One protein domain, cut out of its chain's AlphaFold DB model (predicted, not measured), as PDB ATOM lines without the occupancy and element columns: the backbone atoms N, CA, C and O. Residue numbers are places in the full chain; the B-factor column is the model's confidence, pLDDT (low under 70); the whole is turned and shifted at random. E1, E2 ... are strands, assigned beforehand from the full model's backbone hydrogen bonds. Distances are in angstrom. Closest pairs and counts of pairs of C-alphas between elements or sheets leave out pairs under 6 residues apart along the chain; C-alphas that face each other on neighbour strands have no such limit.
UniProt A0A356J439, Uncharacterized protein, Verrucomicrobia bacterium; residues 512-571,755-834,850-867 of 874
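This is residues 512 to 571, 755 to 834 and 850 to 867 of the 874 residues of an uncharacterized protein of Verrucomicrobia bacterium (UniProt A0A356J439). The chain is wound in stacked turns, a twisted solenoid whose parallel strands make two rows, one with E1, E2, E4, E6 and E8, the other with E3, E5, E7 and E10. The long bent strand E9 belongs to both rows, and the hairpin E11 and E12 covers the end of the stack beside E9 and E10. The printed part has 158 residues with twelve named strands, E1 to E12 in order, and no named helix. Its class is all strand, though under half of the residues, 69, are in named elements. It is compact, with a radius of gyration of the C-alphas of 15.4 A and spans of 44 by 34 by 31 A.

E1, residues 516 to 519, is an edge strand parallel to E2, residues 537 to 540, with N 517 and O 537 2.8 A apart. On the other side of E2 is E4, residues 558 to 560, also parallel, with N 559 and O 538 at 2.9 A. The edge strand E3, residues 545 to 549, is parallel to E5, residues 564 to 568, with N 546 and O 564 at 2.8 A. The closest C-alphas of E2 and E5, those of Lys 540 and Leu 565, are 6.6 A apart. E6, residues 767 to 769, is parallel to E4, with N 768 and O 558 at 2.8 A; E7, residues 774 to 777, is parallel to E5, with N 565 and O 774 at 2.8 A. E8, residues 783 to 790, bends by 57 degrees at residue 786 and is parallel to E6, with N 788 and O 767 at 2.8 A. E9, residues 797 to 812, bends by 156 degrees at residue 800, and its pairing is staggered. E7, with N 775 and O 797 at 2.8 A, and E8, with N 808 and O 785 at 2.8 A, lie on one side of E9. The edge strand E10, residues 828 to 832, lies on the other side, with N 798 and O 828 at 2.8 A. E11, residues 853 to 858, and E12, residues 861 to 866, form an antiparallel hairpin, with N 856 and O 863 at 2.9 A. The closest C-alphas of E10 and E12, those of Val 829 and Lys 861, are 6.8 A apart.

E1 begins at C-alpha 516 (177.750, 172.372, 145.013). E8 is 20.8 A long, and E9, from C-alpha 797 (194.020, 186.819, 149.987), 17.0 A. E11 measures 15.1 A and E12 16.1 A, ending at C-alpha 866 (206.627, 174.106, 167.535).

The C-alphas farthest apart, of Ala 523 and Val 867, are 46.0 A apart. Residues 572 to 754 and 835 to 849 are not printed, with C-alpha gaps of 9.7 A and 22.9 A. The links E1 to E2 and E9 to E10 are long. Confidence is under 70 at residues 522 to 533, 550 to 552, 569 to 571 and 755 to 760.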
ATOM      1  N   ASP A 512     171.182 170.012 149.153       88.38
ATOM      2  CA  ASP A 512     171.613 169.036 150.151       88.38
ATOM      3  C   ASP A 512     173.142 169.084 150.318       88.38
ATOM      4  O   ASP A 512     173.841 169.763 149.565       88.38
ATOM      5  N   ALA A 513     173.679 168.318 151.268       86.75
ATOM      6  CA  ALA A 513     175.119 168.270 151.542       86.75
ATOM      7  C   ALA A 513     175.984 167.782 150.360       86.75
ATOM      8  O   ALA A 513     177.197 167.982 150.368       86.75
ATOM      9  N   ALA A 514     175.389 167.122 149.358       85.56
ATOM     10  CA  ALA A 514     176.090 166.678 148.153       85.56
ATOM     11  C   ALA A 514     176.094 167.745 147.042       85.56
ATOM     12  O   ALA A 514     176.851 167.633 146.077       85.56
ATOM     13  N   THR A 515     175.256 168.773 147.170       88.00
ATOM     14  CA  THR A 515     175.113 169.858 146.200       88.00
ATOM     15  C   THR A 515     176.340 170.765 146.238       88.00
ATOM     16  O   THR A 515     176.867 171.070 147.305       88.00
ATOM     17  N   THR A 516     176.793 171.254 145.083       86.94
ATOM     18  CA  THR A 516     177.750 172.372 145.013       86.94
ATOM     19  C   THR A 516     177.186 173.468 144.126       86.94
ATOM     20  O   THR A 516     176.886 173.199 142.967       86.94
ATOM     21  N   LEU A 517     177.079 174.692 144.641       88.31
ATOM     22  CA  LEU A 517     176.726 175.882 143.871       88.31
ATOM     23  C   LEU A 517     178.000 176.613 143.441       88.31
ATOM     24  O   LEU A 517     178.780 177.042 144.284       88.31
ATOM     25  N   THR A 518     178.209 176.770 142.138       88.50
ATOM     26  CA  THR A 518     179.328 177.527 141.566       88.50
ATOM     27  C   THR A 518     178.821 178.824 140.944       88.50
ATOM     28  O   THR A 518     177.983 178.787 140.049       88.50
ATOM     29  N   LEU A 519     179.326 179.970 141.390       86.38
ATOM     30  CA  LEU A 519     178.972 181.284 140.859       86.38
ATOM     31  C   LEU A 519     180.170 181.966 140.208       86.38
ATOM     32  O   LEU A 519     181.271 181.949 140.761       86.38
ATOM     33  N   GLY A 520     179.913 182.645 139.094       76.19
ATOM     34  CA  GLY A 520     180.761 183.705 138.561       76.19
ATOM     35  C   GLY A 520     181.204 183.499 137.114       76.19
ATOM     36  O   GLY A 520     181.572 182.398 136.693       76.19
ATOM     37  N   ASP A 521     181.174 184.605 136.372       71.56
ATOM     38  CA  ASP A 521     181.753 184.790 135.045       71.56
ATOM     39  C   ASP A 521     182.815 185.922 135.078       71.56
ATOM     40  O   ASP A 521     183.331 186.273 136.141       71.56
ATOM     41  N   ALA A 522     183.234 186.431 133.916       61.59
ATOM     42  CA  ALA A 522     184.244 187.494 133.832       61.59
ATOM     43  C   ALA A 522     183.709 188.892 134.214       61.59
ATOM     44  O   ALA A 522     184.508 189.815 134.361       61.59
ATOM     45  N   ALA A 523     182.391 189.070 134.341       64.56
ATOM     46  CA  ALA A 523     181.769 190.319 134.761       64.56
ATOM     47  C   ALA A 523     181.510 190.310 136.277       64.56
ATOM     48  O   ALA A 523     181.320 189.260 136.891       64.56
ATOM     49  N   ASP A 524     181.501 191.490 136.899       60.28
ATOM     50  CA  ASP A 524     181.092 191.619 138.298       60.28
ATOM     51  C   ASP A 524     179.640 191.137 138.454       60.28
ATOM     52  O   ASP A 524     178.701 191.696 137.879       60.28
ATOM     53  N   ALA A 525     179.453 190.069 139.223       56.12
ATOM     54  CA  ALA A 525     178.166 189.457 139.485       56.12
ATOM     55  C   ALA A 525     177.682 189.909 140.868       56.12
ATOM     56  O   ALA A 525     177.862 189.210 141.862       56.12
ATOM     57  N   SER A 526     177.045 191.081 140.948       52.81
ATOM     58  CA  SER A 526     176.367 191.488 142.181       52.81
ATOM     59  C   SER A 526     175.198 190.536 142.457       52.81
ATOM     60  O   SER A 526     174.248 190.423 141.674       52.81
ATOM     61  N   PHE A 527     175.324 189.783 143.550       56.66
ATOM     62  CA  PHE A 527     174.330 188.840 144.038       56.66
ATOM     63  C   PHE A 527     173.435 189.572 145.033       56.66
ATOM     64  O   PHE A 527     173.921 190.263 145.920       56.66
ATOM     65  N   ASN A 528     172.118 189.428 144.886       52.22
ATOM     66  CA  ASN A 528     171.188 189.819 145.933       52.22
ATOM     67  C   ASN A 528     170.285 188.615 146.254       52.22
ATOM     68  O   ASN A 528     169.423 188.235 145.458       52.22
ATOM     69  N   ASN A 529     170.563 188.085 147.457       51.56
ATOM     70  CA  ASN A 529     169.786 187.284 148.422       51.56
ATOM     71  C   ASN A 529     169.849 185.760 148.406       51.56
ATOM     72  O   ASN A 529     169.483 185.085 147.451       51.56
ATOM     73  N   GLY A 530     170.108 185.244 149.610       60.28
ATOM     74  CA  GLY A 530     169.295 184.173 150.173       60.28
ATOM     75  C   GLY A 530     169.658 182.784 149.686       60.28
ATOM     76  O   GLY A 530     168.888 182.150 148.973       60.28
ATOM     77  N   LEU A 531     170.789 182.264 150.150       67.62
ATOM     78  CA  LEU A 531     171.004 180.818 150.227       67.62
ATOM     79  C   LEU A 531     170.282 180.244 151.461       67.62
ATOM     80  O   LEU A 531     170.850 179.449 152.206       67.62
ATOM     81  N   GLU A 532     169.045 180.688 151.717       64.12
ATOM     82  CA  GLU A 532     168.298 180.263 152.899       64.12
ATOM     83  C   GLU A 532     168.065 178.749 152.858       64.12
ATOM     84  O   GLU A 532     167.543 178.215 151.878       64.12
ATOM     85  N   GLY A 533     168.496 178.046 153.911       62.72
ATOM     86  CA  GLY A 533     168.444 176.583 153.975       62.72
ATOM     87  C   GLY A 533     169.449 175.855 153.073       62.72
ATOM     88  O   GLY A 533     169.325 174.641 152.886       62.72
ATOM     89  N   PHE A 534     170.443 176.553 152.505       77.44
ATOM     90  CA  PHE A 534     171.451 175.923 151.661       77.44
ATOM     91  C   PHE A 534     172.461 175.123 152.488       77.44
ATOM     92  O   PHE A 534     173.228 175.678 153.264       77.44
ATOM     93  N   SER A 535     172.517 173.814 152.258       78.44
ATOM     94  CA  SER A 535     173.378 172.891 153.018       78.44
ATOM     95  C   SER A 535     174.561 172.316 152.220       78.44
ATOM     96  O   SER A 535     175.281 171.454 152.719       78.44
ATOM     97  N   GLY A 536     174.753 172.766 150.975       85.31
ATOM     98  CA  GLY A 536     175.793 172.278 150.062       85.31
ATOM     99  C   GLY A 536     177.112 173.059 150.132       85.31
ATOM    100  O   GLY A 536     177.294 173.952 150.956       85.31
ATOM    101  N   GLY A 537     178.041 172.748 149.225       89.06
ATOM    102  CA  GLY A 537     179.259 173.533 148.994       89.06
ATOM    103  C   GLY A 537     179.021 174.766 148.113       89.06
ATOM    104  O   GLY A 537     178.143 174.770 147.253       89.06
ATOM    105  N   PHE A 538     179.836 175.804 148.283       89.50
ATOM    106  CA  PHE A 538     179.811 177.042 147.507       89.50
ATOM    107  C   PHE A 538     181.169 177.287 146.834       89.50
ATOM    108  O   PHE A 538     182.218 177.213 147.467       89.50
ATOM    109  N   THR A 539     181.181 177.600 145.541       90.56
ATOM    110  CA  THR A 539     182.398 177.932 144.791       90.56
ATOM    111  C   THR A 539     182.236 179.261 144.065       90.56
ATOM    112  O   THR A 539     181.303 179.436 143.294       90.56
ATOM    113  N   LYS A 540     183.188 180.175 144.241       90.44
ATOM    114  CA  LYS A 540     183.352 181.370 143.411       90.44
ATOM    115  C   LYS A 540     184.387 181.100 142.313       90.44
ATOM    116  O   LYS A 540     185.520 180.723 142.615       90.44
ATOM    117  N   SER A 541     184.005 181.302 141.057       88.75
ATOM    118  CA  SER A 541     184.839 181.218 139.847       88.75
ATOM    119  C   SER A 541     184.728 182.497 139.007       88.75
ATOM    120  O   SER A 541     183.902 183.353 139.316       88.75
ATOM    121  N   GLY A 542     185.537 182.648 137.956       88.31
ATOM    122  CA  GLY A 542     185.567 183.852 137.125       88.31
ATOM    123  C   GLY A 542     186.261 185.039 137.798       88.31
ATOM    124  O   GLY A 542     186.344 185.120 139.024       88.31
ATOM    125  N   ASP A 543     186.752 185.980 136.996       87.69
ATOM    126  CA  ASP A 543     187.569 187.104 137.472       87.69
ATOM    127  C   ASP A 543     186.767 188.198 138.203       87.69
ATOM    128  O   ASP A 543     187.351 188.983 138.950       87.69
ATOM    129  N   GLY A 544     185.440 188.242 138.024       87.12
ATOM    130  CA  GLY A 544     184.575 189.268 138.613       87.12
ATOM    131  C   GLY A 544     184.398 189.160 140.132       87.12
ATOM    132  O   GLY A 544     184.847 188.208 140.784       87.12
ATOM    133  N   THR A 545     183.694 190.132 140.707       85.38
ATOM    134  CA  THR A 545     183.301 190.152 142.126       85.38
ATOM    135  C   THR A 545     181.916 189.538 142.338       85.38
ATOM    136  O   THR A 545     181.011 189.791 141.551       85.38
ATOM    137  N   VAL A 546     181.736 188.744 143.399       83.62
ATOM    138  CA  VAL A 546     180.419 188.307 143.901       83.62
ATOM    139  C   VAL A 546     180.197 188.859 145.299       83.62
ATOM    140  O   VAL A 546     180.991 188.581 146.194       83.62
ATOM    141  N   ASP A 547     179.097 189.589 145.475       79.94
ATOM    142  CA  ASP A 547     178.667 190.151 146.757       79.94
ATOM    143  C   ASP A 547     177.681 189.211 147.459       79.94
ATOM    144  O   ASP A 547     176.527 189.096 147.068       79.94
ATOM    145  N   LEU A 548     178.112 188.528 148.512       79.44
ATOM    146  CA  LEU A 548     177.274 187.661 149.328       79.44
ATOM    147  C   LEU A 548     176.786 188.416 150.568       79.44
ATOM    148  O   LEU A 548     177.537 188.624 151.522       79.44
ATOM    149  N   TYR A 549     175.512 188.799 150.573       72.38
ATOM    150  CA  TYR A 549     174.861 189.362 151.753       72.38
ATOM    151  C   TYR A 549     174.491 188.245 152.734       72.38
ATOM    152  O   TYR A 549     173.784 187.302 152.374       72.38
ATOM    153  N   GLY A 550     175.013 188.328 153.959       60.25
ATOM    154  CA  GLY A 550     174.764 187.364 155.028       60.25
ATOM    155  C   GLY A 550     173.309 187.343 155.487       60.25
ATOM    156  O   GLY A 550     172.557 188.276 155.238       60.25
ATOM    157  N   GLY A 551     172.909 186.281 156.182       57.88
ATOM    158  CA  GLY A 551     171.538 186.103 156.669       57.88
ATOM    159  C   GLY A 551     171.205 184.673 157.078       57.88
ATOM    160  O   GLY A 551     170.338 184.495 157.921       57.88
ATOM    161  N   GLU A 552     171.923 183.695 156.521       61.56
ATOM    162  CA  GLU A 552     171.900 182.276 156.888       61.56
ATOM    163  C   GLU A 552     173.319 181.686 156.726       61.56
ATOM    164  O   GLU A 552     174.218 182.328 156.166       61.56
ATOM    165  N   THR A 553     173.520 180.470 157.225       73.50
ATOM    166  CA  THR A 553     174.831 179.852 157.443       73.50
ATOM    167  C   THR A 553     175.262 178.916 156.301       73.50
ATOM    168  O   THR A 553     174.547 177.982 155.955       73.50
ATOM    169  N   LEU A 554     176.451 179.127 155.719       77.44
ATOM    170  CA  LEU A 554     177.066 178.205 154.752       77.44
ATOM    171  C   LEU A 554     177.824 177.089 155.481       77.44
ATOM    172  O   LEU A 554     178.947 177.309 155.930       77.44
ATOM    173  N   ASP A 555     177.249 175.892 155.569       76.56
ATOM    174  CA  ASP A 555     177.849 174.761 156.302       76.56
ATOM    175  C   ASP A 555     178.832 173.902 155.471       76.56
ATOM    176  O   ASP A 555     179.606 173.114 156.022       76.56
ATOM    177  N   GLY A 556     178.811 174.025 154.138       81.81
ATOM    178  CA  GLY A 556     179.619 173.203 153.230       81.81
ATOM    179  C   GLY A 556     181.052 173.693 152.978       81.81
ATOM    180  O   GLY A 556     181.601 174.554 153.664       81.81
ATOM    181  N   GLU A 557     181.699 173.111 151.961       89.19
ATOM    182  CA  GLU A 557     182.995 173.597 151.466       89.19
ATOM    183  C   GLU A 557     182.817 174.923 150.728       89.19
ATOM    184  O   GLU A 557     181.950 175.038 149.868       89.19
ATOM    185  N   ILE A 558     183.655 175.910 151.039       91.06
ATOM    186  CA  ILE A 558     183.604 177.243 150.443       91.06
ATOM    187  C   ILE A 558     184.931 177.499 149.744       91.06
ATOM    188  O   ILE A 558     185.979 177.595 150.383       91.06
ATOM    189  N   ALA A 559     184.900 177.593 148.419       93.88
ATOM    190  CA  ALA A 559     186.093 177.742 147.598       93.88
ATOM    191  C   ALA A 559     186.040 179.028 146.776       93.88
ATOM    192  O   ALA A 559     185.184 179.182 145.911       93.88
ATOM    193  N   VAL A 560     186.993 179.932 146.980       95.44
ATOM    194  CA  VAL A 560     187.206 181.078 146.090       95.44
ATOM    195  C   VAL A 560     188.334 180.717 145.132       95.44
ATOM    196  O   VAL A 560     189.504 180.725 145.516       95.44
ATOM    197  N   LYS A 561     187.988 180.321 143.905       94.31
ATOM    198  CA  LYS A 561     188.955 179.877 142.891       94.31
ATOM    199  C   LYS A 561     189.529 181.036 142.082       94.31
ATOM    200  O   LYS A 561     190.718 181.025 141.790       94.31
ATOM    201  N   GLU A 562     188.697 182.015 141.739       92.81
ATOM    202  CA  GLU A 562     189.043 183.165 140.894       92.81
ATOM    203  C   GLU A 562     188.245 184.408 141.334       92.81
ATOM    204  O   GLU A 562     187.165 184.291 141.930       92.81
ATOM    205  N   GLY A 563     188.775 185.599 141.038       92.62
ATOM    206  CA  GLY A 563     188.132 186.879 141.350       92.62
ATOM    207  C   GLY A 563     187.957 187.139 142.849       92.62
ATOM    208  O   GLY A 563     188.751 186.675 143.675       92.62
ATOM    209  N   THR A 564     186.906 187.884 143.201       92.06
ATOM    210  CA  THR A 564     186.623 188.296 144.587       92.06
ATOM    211  C   THR A 564     185.279 187.751 145.064       92.06
ATOM    212  O   THR A 564     184.262 187.935 144.401       92.06
ATOM    213  N   LEU A 565     185.251 187.102 146.228       90.00
ATOM    214  CA  LEU A 565     184.026 186.853 146.990       90.00
ATOM    215  C   LEU A 565     183.972 187.854 148.139       90.00
ATOM    216  O   LEU A 565     184.758 187.748 149.080       90.00
ATOM    217  N   LYS A 566     183.058 188.813 148.070       86.94
ATOM    218  CA  LYS A 566     182.833 189.812 149.108       86.94
ATOM    219  C   LYS A 566     181.675 189.367 149.984       86.94
ATOM    220  O   LYS A 566     180.633 188.996 149.464       86.94
ATOM    221  N   VAL A 567     181.848 189.356 151.300       82.56
ATOM    222  CA  VAL A 567     180.856 188.795 152.227       82.56
ATOM    223  C   VAL A 567     180.429 189.858 153.231       82.56
ATOM    224  O   VAL A 567     181.282 190.416 153.924       82.56
ATOM    225  N   PHE A 568     179.121 190.112 153.347       77.00
ATOM    226  CA  PHE A 568     178.519 191.102 154.256       77.00
ATOM    227  C   PHE A 568     177.789 190.445 155.448       77.00
ATOM    228  O   PHE A 568     177.281 189.337 155.305       77.00
ATOM    229  N   PRO A 569     177.784 191.062 156.646       67.62
ATOM    230  CA  PRO A 569     177.469 190.379 157.912       67.62
ATOM    231  C   PRO A 569     175.984 190.160 158.227       67.62
ATOM    232  O   PRO A 569     175.704 189.376 159.133       67.62
ATOM    233  N   GLY A 570     175.025 190.765 157.513       68.00
ATOM    234  CA  GLY A 570     173.626 190.443 157.798       68.00
ATOM    235  C   GLY A 570     172.537 191.124 156.972       68.00
ATOM    236  O   GLY A 570     172.694 192.235 156.470       68.00
ATOM    237  N   ILE A 571     171.399 190.430 156.934       68.31
ATOM    238  CA  ILE A 571     170.052 190.915 156.629       68.31
ATOM    239  C   ILE A 571     169.405 191.344 157.956       68.31
ATOM    240  O   ILE A 571     169.383 190.575 158.920       68.31
ATOM    241  N   THR A 755     173.889 188.842 164.055       50.69
ATOM    242  CA  THR A 755     173.427 188.060 165.215       50.69
ATOM    243  C   THR A 755     174.404 186.903 165.457       50.69
ATOM    244  O   THR A 755     175.282 186.645 164.634       50.69
ATOM    245  N   SER A 756     174.258 186.152 166.552       44.78
ATOM    246  CA  SER A 756     174.885 184.821 166.657       44.78
ATOM    247  C   SER A 756     174.493 183.893 165.493       44.78
ATOM    248  O   SER A 756     175.253 182.988 165.165       44.78
ATOM    249  N   ASP A 757     173.359 184.178 164.844       43.19
ATOM    250  CA  ASP A 757     172.849 183.526 163.629       43.19
ATOM    251  C   ASP A 757     173.330 184.218 162.327       43.19
ATOM    252  O   ASP A 757     173.073 183.744 161.228       43.19
ATOM    253  N   GLY A 758     174.059 185.338 162.431       46.12
ATOM    254  CA  GLY A 758     174.634 186.121 161.326       46.12
ATOM    255  C   GLY A 758     176.005 185.615 160.867       46.12
ATOM    256  O   GLY A 758     176.748 186.320 160.181       46.12
ATOM    257  N   LEU A 759     176.369 184.399 161.268       54.69
ATOM    258  CA  LEU A 759     177.520 183.703 160.725       54.69
ATOM    259  C   LEU A 759     177.202 183.285 159.289       54.69
ATOM    260  O   LEU A 759     176.438 182.353 159.058       54.69
ATOM    261  N   VAL A 760     177.841 183.944 158.319       63.69
ATOM    262  CA  VAL A 760     177.822 183.478 156.922       63.69
ATOM    263  C   VAL A 760     178.497 182.111 156.792       63.69
ATOM    264  O   VAL A 760     178.189 181.358 155.878       63.69
ATOM    265  N   PHE A 761     179.392 181.761 157.719       78.44
ATOM    266  CA  PHE A 761     180.129 180.502 157.734       78.44
ATOM    267  C   PHE A 761     179.639 179.600 158.859       78.44
ATOM    268  O   PHE A 761     179.674 179.982 160.027       78.44
ATOM    269  N   GLY A 762     179.219 178.394 158.505       74.38
ATOM    270  CA  GLY A 762     178.826 177.372 159.459       74.38
ATOM    271  C   GLY A 762     179.946 176.873 160.325       74.38
ATOM    272  O   GLY A 762     181.129 177.058 160.032       74.38
ATOM    273  N   ALA A 763     179.552 176.208 161.409       77.19
ATOM    274  CA  ALA A 763     180.499 175.529 162.269       77.19
ATOM    275  C   ALA A 763     181.301 174.531 161.422       77.19
ATOM    276  O   ALA A 763     180.757 173.590 160.846       77.19
ATOM    277  N   HIS A 764     182.611 174.742 161.361       76.19
ATOM    278  CA  HIS A 764     183.569 173.950 160.599       76.19
ATOM    279  C   HIS A 764     183.416 174.010 159.072       76.19
ATOM    280  O   HIS A 764     183.972 173.137 158.385       76.19
ATOM    281  N   ALA A 765     182.738 175.034 158.540       85.38
ATOM    282  CA  ALA A 765     182.688 175.309 157.110       85.38
ATOM    283  C   ALA A 765     184.112 175.476 156.569       85.38
ATOM    284  O   ALA A 765     184.896 176.311 157.027       85.38
ATOM    285  N   ARG A 766     184.498 174.624 155.619       90.88
ATOM    286  CA  ARG A 766     185.888 174.552 155.159       90.88
ATOM    287  C   ARG A 766     186.129 175.608 154.086       90.88
ATOM    288  O   ARG A 766     185.743 175.404 152.940       90.88
ATOM    289  N   VAL A 767     186.817 176.690 154.445       94.62
ATOM    290  CA  VAL A 767     187.126 177.796 153.525       94.62
ATOM    291  C   VAL A 767     188.467 177.584 152.825       94.62
ATOM    292  O   VAL A 767     189.458 177.245 153.468       94.62
ATOM    293  N   SER A 768     188.529 177.821 151.516       96.62
ATOM    294  CA  SER A 768     189.764 177.849 150.727       96.62
ATOM    295  C   SER A 768     189.777 179.033 149.760       96.62
ATOM    296  O   SER A 768     188.750 179.398 149.189       96.62
ATOM    297  N   VAL A 769     190.952 179.638 149.576       97.94
ATOM    298  CA  VAL A 769     191.154 180.772 148.663       97.94
ATOM    299  C   VAL A 769     192.356 180.461 147.783       97.94
ATOM    300  O   VAL A 769     193.482 180.368 148.276       97.94
ATOM    301  N   ALA A 770     192.125 180.263 146.489       97.69
ATOM    302  CA  ALA A 770     193.167 179.927 145.531       97.69
ATOM    303  C   ALA A 770     194.075 181.127 145.236       97.69
ATOM    304  O   ALA A 770     193.713 182.286 145.441       97.69
ATOM    305  N   LYS A 771     195.282 180.848 144.740       97.12
ATOM    306  CA  LYS A 771     196.245 181.875 144.336       97.12
ATOM    307  C   LYS A 771     195.618 182.878 143.357       97.12
ATOM    308  O   LYS A 771     195.126 182.490 142.307       97.12
ATOM    309  N   GLY A 772     195.712 184.167 143.683       95.56
ATOM    310  CA  GLY A 772     195.161 185.263 142.874       95.56
ATOM    311  C   GLY A 772     193.703 185.616 143.184       95.56
ATOM    312  O   GLY A 772     193.269 186.699 142.808       95.56
ATOM    313  N   ALA A 773     192.978 184.766 143.913       97.38
ATOM    314  CA  ALA A 773     191.619 185.045 144.358       97.38
ATOM    315  C   ALA A 773     191.587 185.800 145.698       97.38
ATOM    316  O   ALA A 773     192.549 185.767 146.476       97.38
ATOM    317  N   THR A 774     190.460 186.455 145.982       97.38
ATOM    318  CA  THR A 774     190.255 187.240 147.206       97.38
ATOM    319  C   THR A 774     188.949 186.865 147.900       97.38
ATOM    320  O   THR A 774     187.884 186.878 147.293       97.38
ATOM    321  N   LEU A 775     189.025 186.574 149.196       95.00
ATOM    322  CA  LEU A 775     187.882 186.559 150.102       95.00
ATOM    323  C   LEU A 775     187.868 187.877 150.884       95.00
ATOM    324  O   LEU A 775     188.775 188.145 151.676       95.00
ATOM    325  N   ASP A 776     186.849 188.698 150.651       91.31
ATOM    326  CA  ASP A 776     186.719 190.030 151.227       91.31
ATOM    327  C   ASP A 776     185.623 190.089 152.305       91.31
ATOM    328  O   ASP A 776     184.451 190.338 152.019       91.31
ATOM    329  N   LEU A 777     186.003 189.843 153.562       87.25
ATOM    330  CA  LEU A 777     185.077 189.839 154.700       87.25
ATOM    331  C   LEU A 777     184.838 191.264 155.213       87.25
ATOM    332  O   LEU A 777     185.751 191.927 155.707       87.25
ATOM    333  N   GLN A 778     183.592 191.730 155.145       83.06
ATOM    334  CA  GLN A 778     183.260 193.133 155.423       83.06
ATOM    335  C   GLN A 778     183.120 193.463 156.912       83.06
ATOM    336  O   GLN A 778     183.054 194.634 157.282       83.06
ATOM    337  N   SER A 779     183.125 192.459 157.793       77.75
ATOM    338  CA  SER A 779     182.978 192.653 159.238       77.75
ATOM    339  C   SER A 779     183.947 191.789 160.034       77.75
ATOM    340  O   SER A 779     184.196 190.641 159.689       77.75
ATOM    341  N   GLU A 780     184.488 192.329 161.129       76.44
ATOM    342  CA  GLU A 780     185.278 191.538 162.090       76.44
ATOM    343  C   GLU A 780     184.418 190.531 162.865       76.44
ATOM    344  O   GLU A 780     184.939 189.604 163.476       76.44
ATOM    345  N   LYS A 781     183.092 190.663 162.805       75.94
ATOM    346  CA  LYS A 781     182.162 189.682 163.367       75.94
ATOM    347  C   LYS A 781     182.058 188.408 162.523       75.94
ATOM    348  O   LYS A 781     181.469 187.431 162.971       75.94
ATOM    349  N   MET A 782     182.639 188.392 161.319       79.75
ATOM    350  CA  MET A 782     182.721 187.195 160.485       79.75
ATOM    351  C   MET A 782     183.842 186.293 160.963       79.75
ATOM    352  O   MET A 782     185.016 186.497 160.646       79.75
ATOM    353  N   VAL A 783     183.457 185.296 161.745       84.00
ATOM    354  CA  VAL A 783     184.397 184.357 162.335       84.00
ATOM    355  C   VAL A 783     184.630 183.182 161.389       84.00
ATOM    356  O   VAL A 783     183.687 182.601 160.862       84.00
ATOM    357  N   LEU A 784     185.898 182.816 161.206       89.00
ATOM    358  CA  LEU A 784     186.309 181.585 160.538       89.00
ATOM    359  C   LEU A 784     186.865 180.612 161.570       89.00
ATOM    360  O   LEU A 784     187.705 180.988 162.391       89.00
ATOM    361  N   ASP A 785     186.453 179.351 161.503       91.19
ATOM    362  CA  ASP A 785     186.950 178.294 162.385       91.19
ATOM    363  C   ASP A 785     187.660 177.161 161.632       91.19
ATOM    364  O   ASP A 785     188.355 176.358 162.254       91.19
ATOM    365  N   ARG A 786     187.556 177.100 160.299       93.31
ATOM    366  CA  ARG A 786     188.260 176.110 159.487       93.31
ATOM    367  C   ARG A 786     188.770 176.678 158.170       93.31
ATOM    368  O   ARG A 786     188.014 177.124 157.313       93.31
ATOM    369  N   LEU A 787     190.080 176.575 157.980       95.62
ATOM    370  CA  LEU A 787     190.783 177.057 156.796       95.62
ATOM    371  C   LEU A 787     191.529 175.912 156.114       95.62
ATOM    372  O   LEU A 787     192.207 175.121 156.767       95.62
ATOM    373  N   ALA A 788     191.459 175.870 154.791       96.56
ATOM    374  CA  ALA A 788     192.224 174.983 153.941       96.56
ATOM    375  C   ALA A 788     193.166 175.770 153.029       96.56
ATOM    376  O   ALA A 788     192.747 176.689 152.326       96.56
ATOM    377  N   VAL A 789     194.438 175.375 153.016       97.44
ATOM    378  CA  VAL A 789     195.480 176.018 152.209       97.44
ATOM    379  C   VAL A 789     196.235 174.962 151.416       97.44
ATOM    380  O   VAL A 789     196.858 174.061 151.984       97.44
ATOM    381  N   ASP A 790     196.200 175.099 150.093       95.69
ATOM    382  CA  ASP A 790     197.056 174.335 149.196       95.69
ATOM    383  C   ASP A 790     198.402 175.045 149.041       95.69
ATOM    384  O   ASP A 790     198.550 176.017 148.302       95.69
ATOM    385  N   CYS A 791     199.412 174.562 149.759       95.00
ATOM    386  CA  CYS A 791     200.753 175.126 149.697       95.00
ATOM    387  C   CYS A 791     201.513 174.740 148.423       95.00
ATOM    388  O   CYS A 791     202.586 175.290 148.188       95.00
ATOM    389  N   THR A 792     201.001 173.793 147.630       93.88
ATOM    390  CA  THR A 792     201.613 173.374 146.360       93.88
ATOM    391  C   THR A 792     201.201 174.294 145.212       93.88
ATOM    392  O   THR A 792     202.044 174.698 144.415       93.88
ATOM    393  N   ALA A 793     199.930 174.703 145.179       92.81
ATOM    394  CA  ALA A 793     199.408 175.680 144.220       92.81
ATOM    395  C   ALA A 793     199.604 177.142 144.679       92.81
ATOM    396  O   ALA A 793     199.647 178.064 143.858       92.81
ATOM    397  N   GLY A 794     199.756 177.350 145.992       92.19
ATOM    398  CA  GLY A 794     199.688 178.656 146.645       92.19
ATOM    399  C   GLY A 794     198.244 179.053 146.973       92.19
ATOM    400  O   GLY A 794     197.294 178.490 146.430       92.19
ATOM    401  N   ALA A 795     198.074 180.047 147.845       95.12
ATOM    402  CA  ALA A 795     196.763 180.577 148.210       95.12
ATOM    403  C   ALA A 795     196.656 182.084 147.956       95.12
ATOM    404  O   ALA A 795     197.632 182.762 147.625       95.12
ATOM    405  N   GLY A 796     195.421 182.573 148.010       97.31
ATOM    406  CA  GLY A 796     195.069 183.954 147.707       97.31
ATOM    407  C   GLY A 796     195.086 184.861 148.929       97.31
ATOM    408  O   GLY A 796     195.952 184.750 149.802       97.31
ATOM    409  N   THR A 797     194.120 185.773 148.967       97.94
ATOM    410  CA  THR A 797     194.020 186.819 149.987       97.94
ATOM    411  C   THR A 797     192.732 186.693 150.789       97.94
ATOM    412  O   THR A 797     191.658 186.543 150.217       97.94
ATOM    413  N   ILE A 798     192.830 186.819 152.111       96.31
ATOM    414  CA  ILE A 798     191.700 187.113 152.998       96.31
ATOM    415  C   ILE A 798     191.900 188.535 153.532       96.31
ATOM    416  O   ILE A 798     192.885 188.797 154.224       96.31
ATOM    417  N   THR A 799     191.016 189.477 153.196       94.25
ATOM    418  CA  THR A 799     191.211 190.909 153.525       94.25
ATOM    419  C   THR A 799     191.070 191.198 155.023       94.25
ATOM    420  O   THR A 799     191.790 192.039 155.575       94.25
ATOM    421  N   ARG A 800     190.179 190.465 155.697       90.25
ATOM    422  CA  ARG A 800     189.922 190.525 157.134       90.25
ATOM    423  C   ARG A 800     189.683 189.122 157.674       90.25
ATOM    424  O   ARG A 800     188.918 188.368 157.086       90.25
ATOM    425  N   PHE A 801     190.330 188.774 158.780       90.50
ATOM    426  CA  PHE A 801     190.239 187.449 159.389       90.50
ATOM    427  C   PHE A 801     189.970 187.569 160.889       90.50
ATOM    428  O   PHE A 801     190.807 188.083 161.631       90.50
ATOM    429  N   THR A 802     188.859 186.992 161.346       90.56
ATOM    430  CA  THR A 802     188.591 186.778 162.773       90.56
ATOM    431  C   THR A 802     188.612 185.278 163.080       90.56
ATOM    432  O   THR A 802     187.698 184.560 162.679       90.56
ATOM    433  N   PRO A 803     189.658 184.748 163.739       91.44
ATOM    434  CA  PRO A 803     189.761 183.330 164.039       91.44
ATOM    435  C   PRO A 803     188.922 182.943 165.253       91.44
ATOM    436  O   PRO A 803     189.100 183.497 166.342       91.44
ATOM    437  N   ALA A 804     188.079 181.921 165.103       91.25
ATOM    438  CA  ALA A 804     187.427 181.268 166.234       91.25
ATOM    439  C   ALA A 804     188.468 180.622 167.163       91.25
ATOM    440  O   ALA A 804     189.516 180.159 166.701       91.25
ATOM    441  N   PRO A 805     188.201 180.504 168.469       91.19
ATOM    442  CA  PRO A 805     188.930 179.569 169.314       91.19
ATOM    443  C   PRO A 805     188.794 178.127 168.800       91.19
ATOM    444  O   PRO A 805     187.745 177.735 168.300       91.19
ATOM    445  N   ASN A 806     189.836 177.315 168.983       92.19
ATOM    446  CA  ASN A 806     189.868 175.883 168.656       92.19
ATOM    447  C   ASN A 806     189.614 175.534 167.174       92.19
ATOM    448  O   ASN A 806     189.144 174.436 166.876       92.19
ATOM    449  N   GLY A 807     189.942 176.440 166.251       93.38
ATOM    450  CA  GLY A 807     189.785 176.201 164.817       93.38
ATOM    451  C   GLY A 807     190.723 175.133 164.234       93.38
ATOM    452  O   GLY A 807     191.576 174.561 164.919       93.38
ATOM    453  N   ILE A 808     190.582 174.858 162.939       95.19
ATOM    454  CA  ILE A 808     191.354 173.855 162.194       95.19
ATOM    455  C   ILE A 808     192.014 174.507 160.975       95.19
ATOM    456  O   ILE A 808     191.349 175.109 160.138       95.19
ATOM    457  N   LEU A 809     193.326 174.319 160.835       96.69
ATOM    458  CA  LEU A 809     194.070 174.623 159.613       96.69
ATOM    459  C   LEU A 809     194.444 173.318 158.899       96.69
ATOM    460  O   LEU A 809     195.272 172.555 159.397       96.69
ATOM    461  N   ASP A 810     193.862 173.085 157.726       96.75
ATOM    462  CA  ASP A 810     194.169 171.973 156.827       96.75
ATOM    463  C   ASP A 810     195.209 172.422 155.778       96.75
ATOM    464  O   ASP A 810     194.903 173.202 154.879       96.75
ATOM    465  N   LEU A 811     196.444 171.920 155.873       97.50
ATOM    466  CA  LEU A 811     197.525 172.178 154.915       97.50
ATOM    467  C   LEU A 811     197.694 171.011 153.938       97.50
ATOM    468  O   LEU A 811     197.891 169.868 154.366       97.50
ATOM    469  N   THR A 812     197.732 171.320 152.642       97.38
ATOM    470  CA  THR A 812     198.208 170.403 151.596       97.38
ATOM    471  C   THR A 812     199.620 170.807 151.188       97.38
ATOM    472  O   THR A 812     199.848 171.941 150.776       97.38
ATOM    473  N   VAL A 813     200.586 169.900 151.325       95.88
ATOM    474  CA  VAL A 813     202.007 170.123 151.011       95.88
ATOM    475  C   VAL A 813     202.579 168.923 150.262       95.88
ATOM    476  O   VAL A 813     202.151 167.791 150.483       95.88
ATOM    477  N   GLU A 814     203.590 169.147 149.426       95.00
ATOM    478  CA  GLU A 814     204.284 168.065 148.715       95.00
ATOM    479  C   GLU A 814     205.081 167.172 149.686       95.00
ATOM    480  O   GLU A 814     204.906 165.954 149.706       95.00
ATOM    481  N   ASP A 815     205.884 167.784 150.566       94.12
ATOM    482  CA  ASP A 815     206.609 167.096 151.639       94.12
ATOM    483  C   ASP A 815     206.083 167.525 153.025       94.12
ATOM    484  O   ASP A 815     206.334 168.656 153.458       94.12
ATOM    485  N   PRO A 816     205.421 166.631 153.788       92.12
ATOM    486  CA  PRO A 816     204.985 166.908 155.158       92.12
ATOM    487  C   PRO A 816     206.099 167.390 156.099       92.12
ATOM    488  O   PRO A 816     205.820 168.100 157.067       92.12
ATOM    489  N   LYS A 817     207.365 167.026 155.842       89.00
ATOM    490  CA  LYS A 817     208.513 167.457 156.659       89.00
ATOM    491  C   LYS A 817     208.883 168.924 156.438       89.00
ATOM    492  O   LYS A 817     209.556 169.504 157.295       89.00
ATOM    493  N   ALA A 818     208.424 169.545 155.349       90.06
ATOM    494  CA  ALA A 818     208.621 170.970 155.096       90.06
ATOM    495  C   ALA A 818     207.896 171.851 156.131       90.06
ATOM    496  O   ALA A 818     208.354 172.961 156.415       90.06
ATOM    497  N   VAL A 819     206.831 171.340 156.765       92.44
ATOM    498  CA  VAL A 819     206.050 172.030 157.809       92.44
ATOM    499  C   VAL A 819     206.793 172.010 159.159       92.44
ATOM    500  O   VAL A 819     206.446 171.327 160.133       92.44
ATOM    501  N   ARG A 820     207.893 172.763 159.208       91.12
ATOM    502  CA  ARG A 820     208.771 172.940 160.376       91.12
ATOM    503  C   ARG A 820     208.467 174.234 161.135       91.12
ATOM    504  O   ARG A 820     207.668 175.056 160.701       91.12
ATOM    505  N   ASN A 821     209.119 174.415 162.284       92.25
ATOM    506  CA  ASN A 821     209.055 175.676 163.024       92.25
ATOM    507  C   ASN A 821     209.519 176.835 162.125       92.25
ATOM    508  O   ASN A 821     210.633 176.788 161.609       92.25
ATOM    509  N   GLY A 822     208.671 177.846 161.936       91.44
ATOM    510  CA  GLY A 822     208.923 178.956 161.012       91.44
ATOM    511  C   GLY A 822     208.405 178.766 159.594       91.44
ATOM    512  O   GLY A 822     208.682 179.618 158.763       91.44
ATOM    513  N   PHE A 823     207.665 177.694 159.304       95.19
ATOM    514  CA  PHE A 823     206.992 177.557 158.014       95.19
ATOM    515  C   PHE A 823     205.931 178.655 157.853       95.19
ATOM    516  O   PHE A 823     205.003 178.729 158.659       95.19
ATOM    517  N   GLU A 824     206.086 179.504 156.836       95.75
ATOM    518  CA  GLU A 824     205.097 180.517 156.461       95.75
ATOM    519  C   GLU A 824     203.984 179.861 155.638       95.75
ATOM    520  O   GLU A 824     204.251 179.175 154.650       95.75
ATOM    521  N   VAL A 825     202.733 180.061 156.048       96.31
ATOM    522  CA  VAL A 825     201.568 179.602 155.286       96.31
ATOM    523  C   VAL A 825     201.391 180.545 154.089       96.31
ATOM    524  O   VAL A 825     201.349 181.758 154.300       96.31
ATOM    525  N   PRO A 826     201.278 180.042 152.844       95.69
ATOM    526  CA  PRO A 826     201.253 180.871 151.635       95.69
ATOM    527  C   PRO A 826     199.875 181.502 151.379       95.69
ATOM    528  O   PRO A 826     199.360 181.426 150.269       95.69
ATOM    529  N   LEU A 827     199.282 182.097 152.415       96.44
ATOM    530  CA  LEU A 827     198.017 182.822 152.397       96.44
ATOM    531  C   LEU A 827     198.278 184.266 152.829       96.44
ATOM    532  O   LEU A 827     198.844 184.501 153.900       96.44
ATOM    533  N   THR A 828     197.829 185.227 152.029       96.44
ATOM    534  CA  THR A 828     197.876 186.637 152.413       96.44
ATOM    535  C   THR A 828     196.693 186.935 153.322       96.44
ATOM    536  O   THR A 828     195.546 186.691 152.956       96.44
ATOM    537  N   VAL A 829     196.959 187.481 154.506       93.69
ATOM    538  CA  VAL A 829     195.913 187.933 155.427       93.69
ATOM    539  C   VAL A 829     196.113 189.421 155.667       93.69
ATOM    540  O   VAL A 829     197.207 189.827 156.053       93.69
ATOM    541  N   GLY A 830     195.081 190.219 155.400       91.12
ATOM    542  CA  GLY A 830     195.099 191.659 155.629       91.12
ATOM    543  C   GLY A 830     195.010 191.980 157.119       91.12
ATOM    544  O   GLY A 830     195.983 191.862 157.860       91.12
ATOM    545  N   THR A 831     193.829 192.391 157.571       91.62
ATOM    546  CA  THR A 831     193.572 192.691 158.988       91.62
ATOM    547  C   THR A 831     193.205 191.427 159.765       91.62
ATOM    548  O   THR A 831     192.474 190.574 159.265       91.62
ATOM    549  N   VAL A 832     193.709 191.294 160.995       91.44
ATOM    550  CA  VAL A 832     193.396 190.164 161.882       91.44
ATOM    551  C   VAL A 832     192.827 190.686 163.192       91.44
ATOM    552  O   VAL A 832     193.524 191.388 163.926       91.44
ATOM    553  N   ALA A 833     191.596 190.293 163.511       88.06
ATOM    554  CA  ALA A 833     191.019 190.468 164.841       88.06
ATOM    555  C   ALA A 833     191.362 189.250 165.717       88.06
ATOM    556  O   ALA A 833     191.560 188.156 165.203       88.06
ATOM    557  N   ASP A 834     191.485 189.424 167.037       87.38
ATOM    558  CA  ASP A 834     191.696 188.329 168.006       87.38
ATOM    559  C   ASP A 834     192.785 187.292 167.639       87.38
ATOM    560  O   ASP A 834     192.655 186.093 167.901       87.38
ATOM    561  N   ASN A 850     198.994 167.326 163.367       90.94
ATOM    562  CA  ASN A 850     200.351 167.510 163.845       90.94
ATOM    563  C   ASN A 850     200.350 168.155 165.237       90.94
ATOM    564  O   ASN A 850     200.472 169.369 165.379       90.94
ATOM    565  N   LYS A 851     200.275 167.316 166.277       87.50
ATOM    566  CA  LYS A 851     200.203 167.726 167.698       87.50
ATOM    567  C   LYS A 851     201.387 168.571 168.183       87.50
ATOM    568  O   LYS A 851     201.279 169.276 169.181       87.50
ATOM    569  N   ASN A 852     202.513 168.513 167.472       86.06
ATOM    570  CA  ASN A 852     203.732 169.257 167.794       86.06
ATOM    571  C   ASN A 852     203.794 170.621 167.093       86.06
ATOM    572  O   ASN A 852     204.851 171.266 167.106       86.06
ATOM    573  N   ARG A 853     202.713 171.037 166.424       88.94
ATOM    574  CA  ARG A 853     202.626 172.286 165.669       88.94
ATOM    575  C   ARG A 853     201.399 173.094 166.083       88.94
ATOM    576  O   ARG A 853     200.335 172.535 166.315       88.94
ATOM    577  N   ARG A 854     201.566 174.412 166.153       89.56
ATOM    578  CA  ARG A 854     200.497 175.398 166.358       89.56
ATOM    579  C   ARG A 854     200.604 176.501 165.319       89.56
ATOM    580  O   ARG A 854     201.692 176.754 164.798       89.56
ATOM    581  N   LEU A 855     199.478 177.141 165.042       94.75
ATOM    582  CA  LEU A 855     199.411 178.327 164.204       94.75
ATOM    583  C   LEU A 855     199.702 179.578 165.046       94.75
ATOM    584  O   LEU A 855     199.297 179.667 166.205       94.75
ATOM    585  N   ALA A 856     200.416 180.531 164.465       92.00
ATOM    586  CA  ALA A 856     200.678 181.844 165.035       92.00
ATOM    587  C   ALA A 856     200.535 182.912 163.945       92.00
ATOM    588  O   ALA A 856     200.682 182.615 162.758       92.00
ATOM    589  N   TYR A 857     200.268 184.152 164.353       93.75
ATOM    590  CA  TYR A 857     200.265 185.313 163.467       93.75
ATOM    591  C   TYR A 857     201.365 186.279 163.905       93.75
ATOM    592  O   TYR A 857     201.326 186.810 165.014       93.75
ATOM    593  N   GLU A 858     202.379 186.451 163.062       92.19
ATOM    594  CA  GLU A 858     203.597 187.198 163.377       92.19
ATOM    595  C   GLU A 858     204.049 187.994 162.150       92.19
ATOM    596  O   GLU A 858     204.055 187.473 161.037       92.19
ATOM    597  N   ASN A 859     204.445 189.258 162.343       88.94
ATOM    598  CA  ASN A 859     204.924 190.141 161.268       88.94
ATOM    599  C   ASN A 859     203.982 190.198 160.045       88.94
ATOM    600  O   ASN A 859     204.439 190.207 158.903       88.94
ATOM    601  N   GLY A 860     202.667 190.192 160.286       87.94
ATOM    602  CA  GLY A 860     201.654 190.235 159.229       87.94
ATOM    603  C   GLY A 860     201.409 188.905 158.505       87.94
ATOM    604  O   GLY A 860     200.696 188.890 157.506       87.94
ATOM    605  N   LYS A 861     201.989 187.790 158.966       92.69
ATOM    606  CA  LYS A 861     201.904 186.483 158.299       92.69
ATOM    607  C   LYS A 861     201.431 185.378 159.234       92.69
ATOM    608  O   LYS A 861     201.722 185.387 160.429       92.69
ATOM    609  N   LEU A 862     200.769 184.372 158.662       95.12
ATOM    610  CA  LEU A 862     200.489 183.109 159.341       95.12
ATOM    611  C   LEU A 862     201.728 182.208 159.312       95.12
ATOM    612  O   LEU A 862     202.265 181.897 158.247       95.12
ATOM    613  N   VAL A 863     202.180 181.773 160.486       95.44
ATOM    614  CA  VAL A 863     203.410 180.993 160.656       95.44
ATOM    615  C   VAL A 863     203.158 179.790 161.557       95.44
ATOM    616  O   VAL A 863     202.455 179.871 162.563       95.44
ATOM    617  N   ILE A 864     203.767 178.656 161.223       95.88
ATOM    618  CA  ILE A 864     203.711 177.441 162.032       95.88
ATOM    619  C   ILE A 864     204.829 177.439 163.085       95.88
ATOM    620  O   ILE A 864     206.010 177.622 162.771       95.88
ATOM    621  N   ARG A 865     204.476 177.159 164.343       92.81
ATOM    622  CA  ARG A 865     205.391 177.089 165.495       92.81
ATOM    623  C   ARG A 865     205.406 175.707 166.137       92.81
ATOM    624  O   ARG A 865     204.419 174.977 166.080       92.81
ATOM    625  N   ALA A 866     206.532 175.328 166.739       86.69
ATOM    626  CA  ALA A 866     206.627 174.106 167.535       86.69
ATOM    627  C   ALA A 866     205.935 174.265 168.900       86.69
ATOM    628  O   ALA A 866     205.983 175.334 169.503       86.69
ATOM    629  N   VAL A 867     205.322 173.190 169.401       78.75
ATOM    630  CA  VAL A 867     204.748 173.142 170.755       78.75
ATOM    631  C   VAL A 867     205.785 172.560 171.719       78.75
ATOM    632  O   VAL A 867     206.237 171.437 171.518       78.75
TER     633      VAL A 867